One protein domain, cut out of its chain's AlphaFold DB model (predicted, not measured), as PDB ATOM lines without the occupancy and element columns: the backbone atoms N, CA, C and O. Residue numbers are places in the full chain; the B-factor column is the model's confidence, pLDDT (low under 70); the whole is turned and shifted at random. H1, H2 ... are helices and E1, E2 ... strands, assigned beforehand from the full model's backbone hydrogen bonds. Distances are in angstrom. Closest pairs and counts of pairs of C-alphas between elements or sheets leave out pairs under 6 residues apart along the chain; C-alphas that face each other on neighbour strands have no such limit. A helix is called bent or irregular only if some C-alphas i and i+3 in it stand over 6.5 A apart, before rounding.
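AT A GLANCE: This is residues 454 to 502 and 764 to 850 of the 1151 residues of a protein of Aliivibrio fischeri (strain MJ11) (UniProt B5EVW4). A loose helical body has the short helix H1 in its middle, with H2, H5 and H6 packed round it, while the long bent helix H4 passes outside H2, on which its arm H4b packs. Beyond H2 the chain leads away to H3, and residues 490 to 496, of which 491 to 496 belong to H3, stick out; this arm makes the longest axis. The printed part has 136 residues, with six named helices and two named strands in the order H1, H2, H3, E1, H4, H5, E2, H6; the class is mostly helix, and E1 and E2 make a small antiparallel sheet. The whole is loose, with a radius of gyration of the C-alphas of 18.3 A, and spans 57 by 37 by 37 A.

HOW THE PARTS SIT: H1, residues 454 to 463, is the hub, touching three helices. H1 and H2, residues 471 to 480, form a helical hairpin at a shallow tilt of 29 degrees; their closest C-alphas, of Ser 457 and Pro 472, are 5.7 A apart. H3, residues 491 to 500, touches no helix. In the sheet, E1, residues 767 to 769, is antiparallel to E2, residues 821 to 823, with N 768 and O 822 at 3.1 A and N 822 and O 768 at 2.8 A, within hydrogen-bond range. H4, residues 771 to 798, was assigned as one helix by its hydrogen bonds but is bent: C-alphas 779 and 782 are 7.2 A apart, and its arms H4a, residues 771 to 779, and H4b, residues 782 to 798, stand at a steep tilt of 56 degrees. H4b touches H2 with residues 782 to 789 alone, closest at the C-alphas of Lys 474 and Val 786, 5.4 A. H5, residues 810 to 818, touches H1, closest at the C-alphas of Phe 458 and Cys 812, 5.3 A. H6, residues 825 to 843, is irregular, with C-alphas 826 and 829 7.4 A apart; its residues 831 to 838 alone touch H1, closest at the C-alphas of Leu 462 and Leu 835, 5.7 A. Every O i to N i+4 pair is within hydrogen-bond range in H1, H2, H3, H4b and H5, against 4 of 5 in H4a and 13 of 15 in H6.

IN THESE COORDINATES: H1 begins at C-alpha 454 (11.880, 1.228, -28.750) and is 14.3 A long; H2 is 14.4 A and H3 14.3 A. E1 is 7.2 A, H4a 12.8 A, H4b 24.9 A, H5 12.2 A and E2 6.9 A. H6, 27.9 A, ends at C-alpha 843 (-4.809, 16.569, -37.708).

THE WHOLE: The C-alphas of Gly 502 and Ala 772 are the two farthest apart, 58.0 A. Residues 503 to 763 are not printed, and C-alphas 502 and 764 are 53.5 A apart across the cut. The link from H4 to H5 is long. Mean pLDDT of the printed part is 84.1, with 13 residues under 70, among them 764 to 765 and 824 to 829.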
ATOM      1  N   VAL A 454      12.190   1.134 -27.315       95.88
ATOM      2  CA  VAL A 454      11.880   1.228 -28.750       95.88
ATOM      3  C   VAL A 454      10.435   0.822 -29.025       95.88
ATOM      4  O   VAL A 454       9.667   1.613 -29.579       95.88
ATOM      5  N   LEU A 455      10.015  -0.361 -28.567       95.50
ATOM      6  CA  LEU A 455       8.653  -0.843 -28.796       95.50
ATOM      7  C   LEU A 455       7.609   0.058 -28.129       95.50
ATOM      8  O   LEU A 455       6.553   0.326 -28.703       95.50
ATOM      9  N   LEU A 456       7.886   0.558 -26.925       96.62
ATOM     10  CA  LEU A 456       6.975   1.462 -26.238       96.62
ATOM     11  C   LEU A 456       6.886   2.817 -26.949       96.62
ATOM     12  O   LEU A 456       5.789   3.361 -27.059       96.62
ATOM     13  N   SER A 457       7.998   3.329 -27.488       96.00
ATOM     14  CA  SER A 457       8.012   4.543 -28.322       96.00
ATOM     15  C   SER A 457       7.175   4.364 -29.590       96.00
ATOM     16  O   SER A 457       6.381   5.243 -29.939       96.00
ATOM     17  N   PHE A 458       7.284   3.196 -30.229       93.19
ATOM     18  CA  PHE A 458       6.443   2.814 -31.359       93.19
ATOM     19  C   PHE A 458       4.961   2.767 -30.963       93.19
ATOM     20  O   PHE A 458       4.135   3.416 -31.595       93.19
ATOM     21  N   LEU A 459       4.600   2.075 -29.878       93.69
ATOM     22  CA  LEU A 459       3.205   1.943 -29.441       93.69
ATOM     23  C   LEU A 459       2.584   3.273 -29.004       93.69
ATOM     24  O   LEU A 459       1.415   3.535 -29.295       93.69
ATOM     25  N   TRP A 460       3.352   4.125 -28.322       94.25
ATOM     26  CA  TRP A 460       2.914   5.470 -27.954       94.25
ATOM     27  C   TRP A 460       2.622   6.306 -29.193       94.25
ATOM     28  O   TRP A 460       1.595   6.987 -29.242       94.25
ATOM     29  N   THR A 461       3.464   6.176 -30.218       90.19
ATOM     30  CA  THR A 461       3.264   6.861 -31.490       90.19
ATOM     31  C   THR A 461       2.061   6.288 -32.248       90.19
ATOM     32  O   THR A 461       1.171   7.037 -32.646       90.19
ATOM     33  N   LEU A 462       1.951   4.961 -32.356       87.56
ATOM     34  CA  LEU A 462       0.860   4.242 -33.024       87.56
ATOM     35  C   LEU A 462      -0.515   4.565 -32.423       87.56
ATOM     36  O   LEU A 462      -1.528   4.582 -33.126       87.56
ATOM     37  N   HIS A 463      -0.572   4.772 -31.107       90.25
ATOM     38  CA  HIS A 463      -1.808   5.038 -30.376       90.25
ATOM     39  C   HIS A 463      -2.041   6.514 -30.054       90.25
ATOM     40  O   HIS A 463      -3.078   6.821 -29.465       90.25
ATOM     41  N   GLY A 464      -1.146   7.421 -30.447       90.06
ATOM     42  CA  GLY A 464      -1.375   8.858 -30.315       90.06
ATOM     43  C   GLY A 464      -1.164   9.427 -28.913       90.06
ATOM     44  O   GLY A 464      -1.827  10.389 -28.535       90.06
ATOM     45  N   VAL A 465      -0.315   8.816 -28.085       91.69
ATOM     46  CA  VAL A 465      -0.069   9.298 -26.716       91.69
ATOM     47  C   VAL A 465       0.454  10.730 -26.772       91.69
ATOM     48  O   VAL A 465       1.428  11.005 -27.462       91.69
ATOM     49  N   ASN A 466      -0.193  11.648 -26.049       89.69
ATOM     50  CA  ASN A 466       0.136  13.072 -26.109       89.69
ATOM     51  C   ASN A 466       1.449  13.389 -25.365       89.69
ATOM     52  O   ASN A 466       1.434  13.878 -24.235       89.69
ATOM     53  N   THR A 467       2.579  13.055 -25.982       90.62
ATOM     54  CA  THR A 467       3.945  13.219 -25.473       90.62
ATOM     55  C   THR A 467       4.931  13.338 -26.638       90.62
ATOM     56  O   THR A 467       4.579  13.024 -27.774       90.62
ATOM     57  N   SER A 468       6.144  13.807 -26.345       90.88
ATOM     58  CA  SER A 468       7.220  14.027 -27.316       90.88
ATOM     59  C   SER A 468       7.654  12.712 -28.003       90.88
ATOM     60  O   SER A 468       7.528  11.639 -27.398       90.88
ATOM     61  N   PRO A 469       8.190  12.760 -29.237       89.88
ATOM     62  CA  PRO A 469       8.636  11.569 -29.963       89.88
ATOM     63  C   PRO A 469       9.753  10.850 -29.202       89.88
ATOM     64  O   PRO A 469      10.566  11.495 -28.553       89.88
ATOM     65  N   TYR A 470       9.786   9.516 -29.254       94.69
ATOM     66  CA  TYR A 470      10.807   8.682 -28.587       94.69
ATOM     67  C   TYR A 470      10.961   8.928 -27.076       94.69
ATOM     68  O   TYR A 470      12.000   8.642 -26.477       94.69
ATOM     69  N   ARG A 471       9.921   9.453 -26.415       95.75
ATOM     70  CA  ARG A 471       9.978   9.789 -24.988       95.75
ATOM     71  C   ARG A 471      10.450   8.631 -24.088       95.75
ATOM     72  O   ARG A 471      11.265   8.901 -23.206       95.75
ATOM     73  N   PRO A 472      10.008   7.373 -24.273       97.50
ATOM     74  CA  PRO A 472      10.527   6.252 -23.491       97.50
ATOM     75  C   PRO A 472      12.040   6.020 -23.646       97.50
ATOM     76  O   PRO A 472      12.717   5.798 -22.644       97.50
ATOM     77  N   VAL A 473      12.581   6.155 -24.865       96.94
ATOM     78  CA  VAL A 473      14.033   6.099 -25.142       96.94
ATOM     79  C   VAL A 473      14.769   7.206 -24.386       96.94
ATOM     80  O   VAL A 473      15.739   6.939 -23.675       96.94
ATOM     81  N   LYS A 474      14.253   8.443 -24.432       96.94
ATOM     82  CA  LYS A 474      14.831   9.561 -23.674       96.94
ATOM     83  C   LYS A 474      14.851   9.300 -22.167       96.94
ATOM     84  O   LYS A 474      15.813   9.671 -21.497       96.94
ATOM     85  N   ILE A 475      13.787   8.716 -21.615       97.81
ATOM     86  CA  ILE A 475      13.710   8.416 -20.180       97.81
ATOM     87  C   ILE A 475      14.787   7.402 -19.790       97.81
ATOM     88  O   ILE A 475      15.518   7.667 -18.839       97.81
ATOM     89  N   LEU A 476      14.937   6.312 -20.547       97.44
ATOM     90  CA  LEU A 476      15.981   5.317 -20.291       97.44
ATOM     91  C   LEU A 476      17.387   5.941 -20.364       97.44
ATOM     92  O   LEU A 476      18.179   5.767 -19.441       97.44
ATOM     93  N   SER A 477      17.662   6.762 -21.387       96.94
ATOM     94  CA  SER A 477      18.926   7.514 -21.503       96.94
ATOM     95  C   SER A 477      19.182   8.420 -20.290       96.94
ATOM     96  O   SER A 477      20.283   8.443 -19.744       96.94
ATOM     97  N   ASN A 478      18.163   9.141 -19.810       97.06
ATOM     98  CA  ASN A 478      18.299  10.004 -18.635       97.06
ATOM     99  C   ASN A 478      18.617   9.212 -17.361       97.06
ATOM    100  O   ASN A 478      19.438   9.661 -16.565       97.06
ATOM    101  N   VAL A 479      17.961   8.066 -17.159       97.44
ATOM    102  CA  VAL A 479      18.197   7.216 -15.984       97.44
ATOM    103  C   VAL A 479      19.618   6.659 -15.997       97.44
ATOM    104  O   VAL A 479      20.298   6.720 -14.976       97.44
ATOM    105  N   ARG A 480      20.117   6.226 -17.158       95.44
ATOM    106  CA  ARG A 480      21.520   5.805 -17.320       95.44
ATOM    107  C   ARG A 480      22.516   6.922 -17.030       95.44
ATOM    108  O   ARG A 480      23.554   6.680 -16.435       95.44
ATOM    109  N   LYS A 481      22.159   8.167 -17.351       95.44
ATOM    110  CA  LYS A 481      22.924   9.378 -16.996       95.44
ATOM    111  C   LYS A 481      22.746   9.813 -15.529       95.44
ATOM    112  O   LYS A 481      23.040  10.954 -15.189       95.44
ATOM    113  N   GLY A 482      22.213   8.948 -14.666       95.12
ATOM    114  CA  GLY A 482      22.066   9.193 -13.227       95.12
ATOM    115  C   GLY A 482      20.799   9.950 -12.816       95.12
ATOM    116  O   GLY A 482      20.553  10.128 -11.625       95.12
ATOM    117  N   LYS A 483      19.931  10.367 -13.748       96.44
ATOM    118  CA  LYS A 483      18.689  11.060 -13.377       96.44
ATOM    119  C   LYS A 483      17.724  10.097 -12.684       96.44
ATOM    120  O   LYS A 483      17.338   9.082 -13.258       96.44
ATOM    121  N   ARG A 484      17.268  10.448 -11.485       94.62
ATOM    122  CA  ARG A 484      16.266   9.690 -10.721       94.62
ATOM    123  C   ARG A 484      15.056  10.564 -10.383       94.62
ATOM    124  O   ARG A 484      15.167  11.784 -10.271       94.62
ATOM    125  N   ILE A 485      13.894   9.940 -10.231       95.94
ATOM    126  CA  ILE A 485      12.691  10.508  -9.620       95.94
ATOM    127  C   ILE A 485      12.350   9.717  -8.348       95.94
ATOM    128  O   ILE A 485      12.565   8.501  -8.322       95.94
ATOM    129  N   PRO A 486      11.785  10.364  -7.312       94.81
ATOM    130  CA  PRO A 486      11.355   9.665  -6.106       94.81
ATOM    131  C   PRO A 486      10.311   8.592  -6.419       94.81
ATOM    132  O   PRO A 486       9.339   8.860  -7.137       94.81
ATOM    133  N   PHE A 487      10.489   7.396  -5.855       94.00
ATOM    134  CA  PHE A 487       9.482   6.342  -5.927       94.00
ATOM    135  C   PHE A 487       8.163   6.790  -5.271       94.00
ATOM    136  O   PHE A 487       8.148   7.650  -4.382       94.00
ATOM    137  N   PRO A 488       7.017   6.248  -5.715       93.38
ATOM    138  CA  PRO A 488       5.733   6.602  -5.138       93.38
ATOM    139  C   PRO A 488       5.613   6.029  -3.718       93.38
ATOM    140  O   PRO A 488       6.211   5.007  -3.386       93.38
ATOM    141  N   LYS A 489       4.791   6.672  -2.882       92.50
ATOM    142  CA  LYS A 489       4.462   6.149  -1.549       92.50
ATOM    143  C   LYS A 489       3.753   4.795  -1.641       92.50
ATOM    144  O   LYS A 489       2.974   4.582  -2.585       92.50
ATOM    145  N   THR A 490       3.976   3.913  -0.677       90.38
ATOM    146  CA  THR A 490       3.133   2.720  -0.489       90.38
ATOM    147  C   THR A 490       1.718   3.146  -0.079       90.38
ATOM    148  O   THR A 490       1.460   4.322   0.206       90.38
ATOM    149  N   ASN A 491       0.750   2.234  -0.131       87.25
ATOM    150  CA  ASN A 491      -0.604   2.539   0.334       87.25
ATOM    151  C   ASN A 491      -0.639   2.843   1.840       87.25
ATOM    152  O   ASN A 491      -1.395   3.725   2.245       87.25
ATOM    153  N   ASP A 492       0.204   2.178   2.630       86.81
ATOM    154  CA  ASP A 492       0.298   2.381   4.078       86.81
ATOM    155  C   ASP A 492       0.877   3.773   4.396       86.81
ATOM    156  O   ASP A 492       0.202   4.582   5.031       86.81
ATOM    157  N   GLU A 493       2.016   4.143   3.795       91.50
ATOM    158  CA  GLU A 493       2.613   5.487   3.924       91.50
ATOM    159  C   GLU A 493       1.666   6.609   3.468       91.50
ATOM    160  O   GLU A 493       1.646   7.715   4.012       91.50
ATOM    161  N   LEU A 494       0.886   6.360   2.409       89.62
ATOM    162  CA  LEU A 494      -0.097   7.327   1.928       89.62
ATOM    163  C   LEU A 494      -1.225   7.519   2.947       89.62
ATOM    164  O   LEU A 494      -1.708   8.638   3.111       89.62
ATOM    165  N   ASN A 495      -1.662   6.446   3.602       89.62
ATOM    166  CA  ASN A 495      -2.713   6.496   4.611       89.62
ATOM    167  C   ASN A 495      -2.240   7.172   5.895       89.62
ATOM    168  O   ASN A 495      -2.986   7.986   6.436       89.62
ATOM    169  N   GLU A 496      -1.003   6.923   6.315       92.38
ATOM    170  CA  GLU A 496      -0.363   7.631   7.428       92.38
ATOM    171  C   GLU A 496      -0.284   9.136   7.159       92.38
ATOM    172  O   GLU A 496      -0.735   9.940   7.974       92.38
ATOM    173  N   LEU A 497       0.187   9.534   5.970       91.44
ATOM    174  CA  LEU A 497       0.240  10.944   5.577       91.44
ATOM    175  C   LEU A 497      -1.154  11.592   5.573       91.44
ATOM    176  O   LEU A 497      -1.323  12.733   5.997       91.44
ATOM    177  N   ARG A 498      -2.173  10.877   5.082       89.88
ATOM    178  CA  ARG A 498      -3.557  11.374   5.076       89.88
ATOM    179  C   ARG A 498      -4.092  11.531   6.494       89.88
ATOM    180  O   ARG A 498      -4.715  12.551   6.768       89.88
ATOM    181  N   ALA A 499      -3.800  10.584   7.384       91.06
ATOM    182  CA  ALA A 499      -4.169  10.670   8.793       91.06
ATOM    183  C   ALA A 499      -3.525  11.892   9.468       91.06
ATOM    184  O   ALA A 499      -4.225  12.651  10.134       91.06
ATOM    185  N   GLN A 500      -2.238  12.156   9.207       93.06
ATOM    186  CA  GLN A 500      -1.540  13.361   9.685       93.06
ATOM    187  C   GLN A 500      -2.179  14.664   9.172       93.06
ATOM    188  O   GLN A 500      -2.162  15.678   9.860       93.06
ATOM    189  N   GLN A 501      -2.772  14.641   7.977       93.31
ATOM    190  CA  GLN A 501      -3.481  15.779   7.378       93.31
ATOM    191  C   GLN A 501      -4.959  15.876   7.803       93.31
ATOM    192  O   GLN A 501      -5.693  16.699   7.256       93.31
ATOM    193  N   GLY A 502      -5.433  15.017   8.713       89.06
ATOM    194  CA  GLY A 502      -6.849  14.939   9.092       89.06
ATOM    195  C   GLY A 502      -7.772  14.461   7.961       89.06
ATOM    196  O   GLY A 502      -8.987  14.638   8.020       89.06
ATOM    197  N   TYR A 764       3.373 -16.250 -34.464       52.19
ATOM    198  CA  TYR A 764       2.350 -16.135 -33.428       52.19
ATOM    199  C   TYR A 764       2.493 -14.866 -32.572       52.19
ATOM    200  O   TYR A 764       1.633 -14.606 -31.721       52.19
ATOM    201  N   THR A 765       3.536 -14.060 -32.795       62.78
ATOM    202  CA  THR A 765       3.792 -12.806 -32.076       62.78
ATOM    203  C   THR A 765       3.599 -11.585 -32.983       62.78
ATOM    204  O   THR A 765       4.318 -11.444 -33.966       62.78
ATOM    205  N   PRO A 766       2.675 -10.658 -32.650       73.69
ATOM    206  CA  PRO A 766       2.427  -9.447 -33.435       73.69
ATOM    207  C   PRO A 766       3.662  -8.590 -33.730       73.69
ATOM    208  O   PRO A 766       3.769  -8.073 -34.840       73.69
ATOM    209  N   TYR A 767       4.555  -8.460 -32.746       82.00
ATOM    210  CA  TYR A 767       5.773  -7.652 -32.796       82.00
ATOM    211  C   TYR A 767       6.956  -8.488 -32.312       82.00
ATOM    212  O   TYR A 767       6.837  -9.138 -31.265       82.00
ATOM    213  N   TYR A 768       8.068  -8.430 -33.035       79.56
ATOM    214  CA  TYR A 768       9.341  -9.048 -32.667       79.56
ATOM    215  C   TYR A 768      10.507  -8.198 -33.189       79.56
ATOM    216  O   TYR A 768      10.295  -7.272 -33.968       79.56
ATOM    217  N   PHE A 769      11.717  -8.472 -32.710       78.38
ATOM    218  CA  PHE A 769      12.932  -7.808 -33.173       78.38
ATOM    219  C   PHE A 769      13.762  -8.807 -33.974       78.38
ATOM    220  O   PHE A 769      13.905  -9.950 -33.547       78.38
ATOM    221  N   ASP A 770      14.283  -8.378 -35.119       76.38
ATOM    222  CA  ASP A 770      15.433  -9.031 -35.737       76.38
ATOM    223  C   ASP A 770      16.647  -8.728 -34.854       76.38
ATOM    224  O   ASP A 770      17.039  -7.570 -34.698       76.38
ATOM    225  N   GLU A 771      17.196  -9.762 -34.221       79.06
ATOM    226  CA  GLU A 771      18.265  -9.621 -33.235       79.06
ATOM    227  C   GLU A 771      19.562  -9.081 -33.849       79.06
ATOM    228  O   GLU A 771      20.234  -8.259 -33.222       79.06
ATOM    229  N   ALA A 772      19.898  -9.472 -35.082       73.94
ATOM    230  CA  ALA A 772      21.105  -9.010 -35.761       73.94
ATOM    231  C   ALA A 772      20.967  -7.540 -36.184       73.94
ATOM    232  O   ALA A 772      21.854  -6.718 -35.925       73.94
ATOM    233  N   CYS A 773      19.819  -7.190 -36.770       70.69
ATOM    234  CA  CYS A 773      19.523  -5.819 -37.179       70.69
ATOM    235  C   CYS A 773      19.416  -4.878 -35.968       70.69
ATOM    236  O   CYS A 773      20.024  -3.806 -35.959       70.69
ATOM    237  N   PHE A 774      18.715  -5.296 -34.907       82.44
ATOM    238  CA  PHE A 774      18.577  -4.502 -33.686       82.44
ATOM    239  C   PHE A 774      19.925  -4.286 -32.996       82.44
ATOM    240  O   PHE A 774      20.205  -3.164 -32.579       82.44
ATOM    241  N   SER A 775      20.770  -5.319 -32.901       82.88
ATOM    242  CA  SER A 775      22.100  -5.203 -32.281       82.88
ATOM    243  C   SER A 775      22.999  -4.238 -33.056       82.88
ATOM    244  O   SER A 775      23.576  -3.335 -32.456       82.88
ATOM    245  N   THR A 776      23.030  -4.354 -34.388       80.19
ATOM    246  CA  THR A 776      23.793  -3.446 -35.265       80.19
ATOM    247  C   THR A 776      23.297  -2.003 -35.148       80.19
ATOM    248  O   THR A 776      24.080  -1.061 -35.049       80.19
ATOM    249  N   TRP A 777      21.974  -1.807 -35.127       85.31
ATOM    250  CA  TRP A 777      21.383  -0.486 -34.948       85.31
ATOM    251  C   TRP A 777      21.697   0.108 -33.569       85.31
ATOM    252  O   TRP A 777      21.934   1.312 -33.466       85.31
ATOM    253  N   LEU A 778      21.704  -0.707 -32.511       89.75
ATOM    254  CA  LEU A 778      21.826  -0.237 -31.134       89.75
ATOM    255  C   LEU A 778      23.137   0.522 -30.873       89.75
ATOM    256  O   LEU A 778      23.120   1.483 -30.106       89.75
ATOM    257  N   GLU A 779      24.229   0.159 -31.554       82.81
ATOM    258  CA  GLU A 779      25.558   0.772 -31.393       82.81
ATOM    259  C   GLU A 779      25.580   2.290 -31.636       82.81
ATOM    260  O   GLU A 779      26.358   3.007 -31.011       82.81
ATOM    261  N   LYS A 780      24.745   2.796 -32.555       76.25
ATOM    262  CA  LYS A 780      24.730   4.224 -32.949       76.25
ATOM    263  C   LYS A 780      23.330   4.835 -32.995       76.25
ATOM    264  O   LYS A 780      23.159   6.044 -32.845       76.25
ATOM    265  N   GLY A 781      22.308   4.016 -33.210       77.56
ATOM    266  CA  GLY A 781      20.941   4.452 -33.451       77.56
ATOM    267  C   GLY A 781      20.198   4.926 -32.204       77.56
ATOM    268  O   GLY A 781      19.343   5.808 -32.309       77.56
ATOM    269  N   PHE A 782      20.533   4.404 -31.021       89.25
ATOM    270  CA  PHE A 782      19.841   4.769 -29.781       89.25
ATOM    271  C   PHE A 782      20.029   6.252 -29.427       89.25
ATOM    272  O   PHE A 782      19.051   6.954 -29.153       89.25
ATOM    273  N   ASP A 783      21.264   6.754 -29.499       90.19
ATOM    274  CA  ASP A 783      21.573   8.161 -29.227       90.19
ATOM    275  C   ASP A 783      21.001   9.101 -30.295       90.19
ATOM    276  O   ASP A 783      20.532  10.193 -29.963       90.19
ATOM    277  N   SER A 784      20.922   8.656 -31.554       88.31
ATOM    278  CA  SER A 784      20.262   9.414 -32.625       88.31
ATOM    279  C   SER A 784      18.801   9.731 -32.281       88.31
ATOM    280  O   SER A 784      18.356  10.868 -32.446       88.31
ATOM    281  N   LEU A 785      18.051   8.769 -31.730       91.31
ATOM    282  CA  LEU A 785      16.662   9.001 -31.305       91.31
ATOM    283  C   LEU A 785      16.559   9.988 -30.131       91.31
ATOM    284  O   LEU A 785      15.590  10.745 -30.035       91.31
ATOM    285  N   VAL A 786      17.547   9.989 -29.230       94.44
ATOM    286  CA  VAL A 786      17.622  10.945 -28.115       94.44
ATOM    287  C   VAL A 786      17.844  12.367 -28.635       94.44
ATOM    288  O   VAL A 786      17.171  13.289 -28.166       94.44
ATOM    289  N   ILE A 787      18.736  12.537 -29.615       91.44
ATOM    290  CA  ILE A 787      19.013  13.825 -30.266       91.44
ATOM    291  C   ILE A 787      17.756  14.346 -30.973       91.44
ATOM    292  O   ILE A 787      17.374  15.496 -30.765       91.44
ATOM    293  N   GLU A 788      17.061  13.497 -31.738       88.19
ATOM    294  CA  GLU A 788      15.806  13.873 -32.403       88.19
ATOM    295  C   GLU A 788      14.719  14.297 -31.401       88.19
ATOM    296  O   GLU A 788      14.049  15.315 -31.602       88.19
ATOM    297  N   HIS A 789      14.557  13.557 -30.295       93.38
ATOM    298  CA  HIS A 789      13.643  13.945 -29.216       93.38
ATOM    299  C   HIS A 789      13.988  15.342 -28.679       93.38
ATOM    300  O   HIS A 789      13.101  16.182 -28.513       93.38
ATOM    301  N   ASP A 790      15.261  15.594 -28.367       93.00
ATOM    302  CA  ASP A 790      15.690  16.856 -27.763       93.00
ATOM    303  C   ASP A 790      15.530  18.033 -28.730       93.00
ATOM    304  O   ASP A 790      15.043  19.091 -28.320       93.00
ATOM    305  N   HIS A 791      15.828  17.829 -30.015       88.88
ATOM    306  CA  HIS A 791      15.591  18.816 -31.066       88.88
ATOM    307  C   HIS A 791      14.101  19.170 -31.191       88.88
ATOM    308  O   HIS A 791      13.741  20.351 -31.218       88.88
ATOM    309  N   PHE A 792      13.214  18.168 -31.179       87.88
ATOM    310  CA  PHE A 792      11.767  18.393 -31.190       87.88
ATOM    311  C   PHE A 792      11.306  19.190 -29.962       87.88
ATOM    312  O   PHE A 792      10.525  20.133 -30.085       87.88
ATOM    313  N   VAL A 793      11.791  18.839 -28.767       88.75
ATOM    314  CA  VAL A 793      11.422  19.538 -27.526       88.75
ATOM    315  C   VAL A 793      11.944  20.977 -27.508       88.75
ATOM    316  O   VAL A 793      11.222  21.857 -27.035       88.75
ATOM    317  N   SER A 794      13.153  21.230 -28.022       87.44
ATOM    318  CA  SER A 794      13.686  22.591 -28.181       87.44
ATOM    319  C   SER A 794      12.804  23.399 -29.121       87.44
ATOM    320  O   SER A 794      12.250  24.415 -28.720       87.44
ATOM    321  N   THR A 795      12.535  22.862 -30.312       85.00
ATOM    322  CA  THR A 795      11.682  23.506 -31.318       85.00
ATOM    323  C   THR A 795      10.280  23.792 -30.776       85.00
ATOM    324  O   THR A 795       9.714  24.860 -31.007       85.00
ATOM    325  N   ALA A 796       9.693  22.865 -30.015       82.62
ATOM    326  CA  ALA A 796       8.397  23.075 -29.377       82.62
ATOM    327  C   ALA A 796       8.445  24.205 -28.335       82.62
ATOM    328  O   ALA A 796       7.504  24.993 -28.250       82.62
ATOM    329  N   ARG A 797       9.531  24.301 -27.556       85.75
ATOM    330  CA  ARG A 797       9.743  25.380 -26.583       85.75
ATOM    331  C   ARG A 797       9.883  26.732 -27.279       85.75
ATOM    332  O   ARG A 797       9.205  27.673 -26.868       85.75
ATOM    333  N   ASP A 798      10.689  26.801 -28.333       87.25
ATOM    334  CA  ASP A 798      10.943  28.025 -29.103       87.25
ATOM    335  C   ASP A 798       9.645  28.544 -29.745       87.25
ATOM    336  O   ASP A 798       9.344  29.736 -29.706       87.25
ATOM    337  N   ASN A 799       8.785  27.624 -30.192       82.25
ATOM    338  CA  ASN A 799       7.453  27.919 -30.724       82.25
ATOM    339  C   ASN A 799       6.355  28.100 -29.651       82.25
ATOM    340  O   ASN A 799       5.171  28.166 -29.987       82.25
ATOM    341  N   LYS A 800       6.706  28.153 -28.356       83.94
ATOM    342  CA  LYS A 800       5.767  28.292 -27.219       83.94
ATOM    343  C   LYS A 800       4.655  27.229 -27.193       83.94
ATOM    344  O   LYS A 800       3.547  27.467 -26.703       83.94
ATOM    345  N   LEU A 801       4.941  26.036 -27.707       78.00
ATOM    346  CA  LEU A 801       4.048  24.884 -27.670       78.00
ATOM    347  C   LEU A 801       4.192  24.123 -26.345       78.00
ATOM    348  O   LEU A 801       5.173  24.245 -25.612       78.00
ATOM    349  N   GLN A 802       3.195  23.298 -26.019       76.75
ATOM    350  CA  GLN A 802       3.291  22.422 -24.853       76.75
ATOM    351  C   GLN A 802       4.405  21.392 -25.054       76.75
ATOM    352  O   GLN A 802       4.412  20.678 -26.053       76.75
ATOM    353  N   ALA A 803       5.276  21.244 -24.051       71.00
ATOM    354  CA  ALA A 803       6.364  20.262 -24.083       71.00
ATOM    355  C   ALA A 803       5.865  18.827 -24.346       71.00
ATOM    356  O   ALA A 803       6.536  18.047 -25.013       71.00
ATOM    357  N   ARG A 804       4.665  18.488 -23.849       81.31
ATOM    358  CA  ARG A 804       3.963  17.239 -24.170       81.31
ATOM    359  C   ARG A 804       2.996  17.474 -25.321       81.31
ATOM    360  O   ARG A 804       1.847  17.857 -25.101       81.31
ATOM    361  N   CYS A 805       3.470  17.229 -26.529       84.44
ATOM    362  CA  CYS A 805       2.643  17.233 -27.720       84.44
ATOM    363  C   CYS A 805       2.981  16.026 -28.589       84.44
ATOM    364  O   CYS A 805       4.148  15.709 -28.793       84.44
ATOM    365  N   TYR A 806       1.937  15.358 -29.079       89.25
ATOM    366  CA  TYR A 806       2.078  14.319 -30.092       89.25
ATOM    367  C   TYR A 806       2.652  14.916 -31.386       89.25
ATOM    368  O   TYR A 806       2.130  15.923 -31.869       89.25
ATOM    369  N   SER A 807       3.694  14.289 -31.931       82.31
ATOM    370  CA  SER A 807       4.486  14.790 -33.065       82.31
ATOM    371  C   SER A 807       4.059  14.263 -34.439       82.31
ATOM    372  O   SER A 807       4.685  14.611 -35.432       82.31
ATOM    373  N   GLY A 808       3.036  13.408 -34.516       83.25
ATOM    374  CA  GLY A 808       2.634  12.736 -35.757       83.25
ATOM    375  C   GLY A 808       3.120  11.286 -35.842       83.25
ATOM    376  O   GLY A 808       3.702  10.754 -34.897       83.25
ATOM    377  N   VAL A 809       2.851  10.633 -36.977       80.12
ATOM    378  CA  VAL A 809       3.138   9.199 -37.190       80.12
ATOM    379  C   VAL A 809       4.538   8.898 -37.735       80.12
ATOM    380  O   VAL A 809       4.912   7.730 -37.829       80.12
ATOM    381  N   GLU A 810       5.325   9.914 -38.093       75.50
ATOM    382  CA  GLU A 810       6.697   9.754 -38.606       75.50
ATOM    383  C   GLU A 810       7.593   8.882 -37.702       75.50
ATOM    384  O   GLU A 810       8.222   7.962 -38.234       75.50
ATOM    385  N   PRO A 811       7.590   9.034 -36.356       81.88
ATOM    386  CA  PRO A 811       8.423   8.203 -35.488       81.88
ATOM    387  C   PRO A 811       8.161   6.699 -35.639       81.88
ATOM    388  O   PRO A 811       9.088   5.907 -35.529       81.88
ATOM    389  N   CYS A 812       6.927   6.274 -35.941       79.75
ATOM    390  CA  CYS A 812       6.644   4.858 -36.195       79.75
ATOM    391  C   CYS A 812       7.392   4.334 -37.424       79.75
ATOM    392  O   CYS A 812       7.911   3.224 -37.384       79.75
ATOM    393  N   HIS A 813       7.437   5.118 -38.502       70.19
ATOM    394  CA  HIS A 813       8.078   4.714 -39.753       70.19
ATOM    395  C   HIS A 813       9.586   4.588 -39.570       70.19
ATOM    396  O   HIS A 813      10.163   3.572 -39.941       70.19
ATOM    397  N   LYS A 814      10.205   5.578 -38.916       70.12
ATOM    398  CA  LYS A 814      11.633   5.538 -38.589       70.12
ATOM    399  C   LYS A 814      11.995   4.329 -37.733       70.12
ATOM    400  O   LYS A 814      12.996   3.677 -38.006       70.12
ATOM    401  N   LEU A 815      11.170   3.996 -36.736       77.19
ATOM    402  CA  LEU A 815      11.433   2.833 -35.888       77.19
ATOM    403  C   LEU A 815      11.347   1.512 -36.670       77.19
ATOM    404  O   LEU A 815      12.202   0.652 -36.503       77.19
ATOM    405  N   LEU A 816      10.360   1.367 -37.560       67.62
ATOM    406  CA  LEU A 816      10.221   0.166 -38.390       67.62
ATOM    407  C   LEU A 816      11.346   0.011 -39.423       67.62
ATOM    408  O   LEU A 816      11.760  -1.108 -39.693       67.62
ATOM    409  N   LEU A 817      11.839   1.115 -39.991       59.44
ATOM    410  CA  LEU A 817      12.908   1.089 -40.995       59.44
ATOM    411  C   LEU A 817      14.304   0.943 -40.380       59.44
ATOM    412  O   LEU A 817      15.188   0.368 -41.001       59.44
ATOM    413  N   GLY A 818      14.517   1.513 -39.191       60.50
ATOM    414  CA  GLY A 818      15.856   1.689 -38.636       60.50
ATOM    415  C   GLY A 818      16.259   0.665 -37.583       60.50
ATOM    416  O   GLY A 818      17.432   0.331 -37.515       60.50
ATOM    417  N   THR A 819      15.331   0.182 -36.747       71.94
ATOM    418  CA  THR A 819      15.713  -0.539 -35.516       71.94
ATOM    419  C   THR A 819      15.645  -2.058 -35.620       71.94
ATOM    420  O   THR A 819      15.804  -2.722 -34.607       71.94
ATOM    421  N   GLY A 820      15.275  -2.636 -36.764       68.06
ATOM    422  CA  GLY A 820      14.973  -4.073 -36.844       68.06
ATOM    423  C   GLY A 820      13.696  -4.489 -36.097       68.06
ATOM    424  O   GLY A 820      13.517  -5.662 -35.777       68.06
ATOM    425  N   LEU A 821      12.797  -3.545 -35.781       77.31
ATOM    426  CA  LEU A 821      11.467  -3.863 -35.252       77.31
ATOM    427  C   LEU A 821      10.585  -4.392 -36.388       77.31
ATOM    428  O   LEU A 821      10.262  -3.654 -37.316       77.31
ATOM    429  N   VAL A 822      10.120  -5.634 -36.269       71.25
ATOM    430  CA  VAL A 822       9.313  -6.301 -37.293       71.25
ATOM    431  C   VAL A 822       7.877  -6.521 -36.815       71.25
ATOM    432  O   VAL A 822       7.604  -6.848 -35.654       71.25
ATOM    433  N   ILE A 823       6.931  -6.341 -37.737       70.75
ATOM    434  CA  ILE A 823       5.506  -6.612 -37.532       70.75
ATOM    435  C   ILE A 823       5.144  -7.882 -38.296       70.75
ATOM    436  O   ILE A 823       5.438  -8.015 -39.479       70.75
ATOM    437  N   SER A 824       4.447  -8.812 -37.644       66.62
ATOM    438  CA  SER A 824       3.946 -10.004 -38.340       66.62
ATOM    439  C   SER A 824       2.935  -9.642 -39.437       66.62
ATOM    440  O   SER A 824       2.058  -8.795 -39.247       66.62
ATOM    441  N   SER A 825       2.969 -10.368 -40.557       59.75
ATOM    442  CA  SER A 825       2.051 -10.167 -41.693       59.75
ATOM    443  C   SER A 825       0.562 -10.221 -41.315       59.75
ATOM    444  O   SER A 825      -0.269  -9.507 -41.873       59.75
ATOM    445  N   LYS A 826       0.199 -11.019 -40.301       61.56
ATOM    446  CA  LYS A 826      -1.174 -11.092 -39.765       61.56
ATOM    447  C   LYS A 826      -1.641  -9.767 -39.147       61.56
ATOM    448  O   LYS A 826      -2.847  -9.532 -39.058       61.56
ATOM    449  N   PHE A 827      -0.712  -8.931 -38.687       64.75
ATOM    450  CA  PHE A 827      -0.985  -7.711 -37.929       64.75
ATOM    451  C   PHE A 827      -0.723  -6.418 -38.713       64.75
ATOM    452  O   PHE A 827      -1.138  -5.341 -38.284       64.75
ATOM    453  N   GLU A 828      -0.117  -6.515 -39.891       63.38
ATOM    454  CA  GLU A 828       0.221  -5.385 -40.758       63.38
ATOM    455  C   GLU A 828      -0.985  -4.478 -41.055       63.38
ATOM    456  O   GLU A 828      -0.946  -3.273 -40.791       63.38
ATOM    457  N   ARG A 829      -2.118  -5.064 -41.475       65.19
ATOM    458  CA  ARG A 829      -3.361  -4.312 -41.744       65.19
ATOM    459  C   ARG A 829      -3.846  -3.522 -40.533       65.19
ATOM    460  O   ARG A 829      -4.384  -2.427 -40.677       65.19
ATOM    461  N   TYR A 830      -3.682  -4.072 -39.328       75.38
ATOM    462  CA  TYR A 830      -4.056  -3.370 -38.103       75.38
ATOM    463  C   TYR A 830      -3.147  -2.165 -37.852       75.38
ATOM    464  O   TYR A 830      -3.644  -1.111 -37.443       75.38
ATOM    465  N   VAL A 831      -1.836  -2.314 -38.067       70.94
ATOM    466  CA  VAL A 831      -0.867  -1.232 -37.864       70.94
ATOM    467  C   VAL A 831      -1.115  -0.116 -38.870       70.94
ATOM    468  O   VAL A 831      -1.293   1.024 -38.450       70.94
ATOM    469  N   GLN A 832      -1.248  -0.442 -40.157       69.19
ATOM    470  CA  GLN A 832      -1.582   0.522 -41.211       69.19
ATOM    471  C   GLN A 832      -2.874   1.280 -40.889       69.19
ATOM    472  O   GLN A 832      -2.892   2.512 -40.876       69.19
ATOM    473  N   PHE A 833      -3.939   0.554 -40.527       73.31
ATOM    474  CA  PHE A 833      -5.200   1.179 -40.140       73.31
ATOM    475  C   PHE A 833      -5.041   2.096 -38.920       73.31
ATOM    476  O   PHE A 833      -5.596   3.194 -38.867       73.31
ATOM    477  N   SER A 834      -4.277   1.650 -37.923       80.94
ATOM    478  CA  SER A 834      -4.033   2.418 -36.705       80.94
ATOM    479  C   SER A 834      -3.229   3.685 -36.978       80.94
ATOM    480  O   SER A 834      -3.580   4.713 -36.410       80.94
ATOM    481  N   LEU A 835      -2.215   3.644 -37.847       75.69
ATOM    482  CA  LEU A 835      -1.430   4.817 -38.241       75.69
ATOM    483  C   LEU A 835      -2.295   5.841 -38.973       75.69
ATOM    484  O   LEU A 835      -2.338   6.995 -38.557       75.69
ATOM    485  N   ALA A 836      -3.055   5.418 -39.987       73.81
ATOM    486  CA  ALA A 836      -3.947   6.310 -40.727       73.81
ATOM    487  C   ALA A 836      -4.998   6.962 -39.808       73.81
ATOM    488  O   ALA A 836      -5.185   8.179 -39.831       73.81
ATOM    489  N   ARG A 837      -5.617   6.178 -38.915       82.94
ATOM    490  CA  ARG A 837      -6.546   6.702 -37.901       82.94
ATOM    491  C   ARG A 837      -5.868   7.687 -36.944       82.94
ATOM    492  O   ARG A 837      -6.451   8.705 -36.589       82.94
ATOM    493  N   THR A 838      -4.682   7.357 -36.447       84.75
ATOM    494  CA  THR A 838      -3.983   8.184 -35.457       84.75
ATOM    495  C   THR A 838      -3.510   9.498 -36.082       84.75
ATOM    496  O   THR A 838      -3.691  10.545 -35.466       84.75
ATOM    497  N   GLN A 839      -3.007   9.469 -37.319       81.25
ATOM    498  CA  GLN A 839      -2.679  10.672 -38.086       81.25
ATOM    499  C   GLN A 839      -3.908  11.572 -38.250       81.25
ATOM    500  O   GLN A 839      -3.854  12.759 -37.939       81.25
ATOM    501  N   LEU A 840      -5.048  10.987 -38.614       79.44
ATOM    502  CA  LEU A 840      -6.309  11.708 -38.717       79.44
ATOM    503  C   LEU A 840      -6.700  12.405 -37.402       79.44
ATOM    504  O   LEU A 840      -7.060  13.580 -37.371       79.44
ATOM    505  N   PHE A 841      -6.619  11.687 -36.282       86.81
ATOM    506  CA  PHE A 841      -6.945  12.253 -34.970       86.81
ATOM    507  C   PHE A 841      -5.979  13.368 -34.562       86.81
ATOM    508  O   PHE A 841      -6.379  14.297 -33.851       86.81
ATOM    509  N   HIS A 842      -4.720  13.281 -34.995       84.56
ATOM    510  CA  HIS A 842      -3.728  14.322 -34.779       84.56
ATOM    511  C   HIS A 842      -4.055  15.590 -35.567       84.56
ATOM    512  O   HIS A 842      -4.057  16.671 -34.975       84.56
ATOM    513  N   GLU A 843      -4.398  15.457 -36.848       80.31
ATOM    514  CA  GLU A 843      -4.809  16.569 -37.708       80.31
ATOM    515  C   GLU A 843      -6.052  17.279 -37.147       80.31
ATOM    516  O   GLU A 843      -6.081  18.505 -37.043       80.31
ATOM    517  N   CYS A 844      -7.026  16.516 -36.635       79.69
ATOM    518  CA  CYS A 844      -8.189  17.048 -35.913       79.69
ATOM    519  C   CYS A 844      -7.871  17.574 -34.495       79.69
ATOM    520  O   CYS A 844      -8.776  17.971 -33.763       79.69
ATOM    521  N   ARG A 845      -6.598  17.572 -34.073       85.38
ATOM    522  CA  ARG A 845      -6.102  18.043 -32.765       85.38
ATOM    523  C   ARG A 845      -6.712  17.329 -31.550       85.38
ATOM    524  O   ARG A 845      -6.625  17.829 -30.426       85.38
ATOM    525  N   LEU A 846      -7.251  16.122 -31.728       88.00
ATOM    526  CA  LEU A 846      -7.998  15.405 -30.685       88.00
ATOM    527  C   LEU A 846      -7.125  14.980 -29.503       88.00
ATOM    528  O   LEU A 846      -7.583  14.970 -28.360       88.00
ATOM    529  N   PHE A 847      -5.842  14.684 -29.730       89.00
ATOM    530  CA  PHE A 847      -4.929  14.308 -28.645       89.00
ATOM    531  C   PHE A 847      -4.710  15.436 -27.626       89.00
ATOM    532  O   PHE A 847      -4.428  15.147 -26.463       89.00
ATOM    533  N   ARG A 848      -4.942  16.705 -28.000       83.44
ATOM    534  CA  ARG A 848      -4.886  17.852 -27.073       83.44
ATOM    535  C   ARG A 848      -6.037  17.861 -26.065       83.44
ATOM    536  O   ARG A 848      -5.893  18.445 -24.993       83.44
ATOM    537  N   LEU A 849      -7.159  17.211 -26.388       85.44
ATOM    538  CA  LEU A 849      -8.312  17.081 -25.492       85.44
ATOM    539  C   LEU A 849      -8.080  16.015 -24.413       85.44
ATOM    540  O   LEU A 849      -8.632  16.118 -23.321       85.44
ATOM    541  N   SER A 850      -7.225  15.023 -24.685       82.19
ATOM    542  CA  SER A 850      -7.038  13.837 -23.834       82.19
ATOM    543  C   SER A 850      -6.641  14.153 -22.384       82.19
ATOM    544  O   SER A 850      -6.997  13.409 -21.468       82.19
TER     545      SER A 850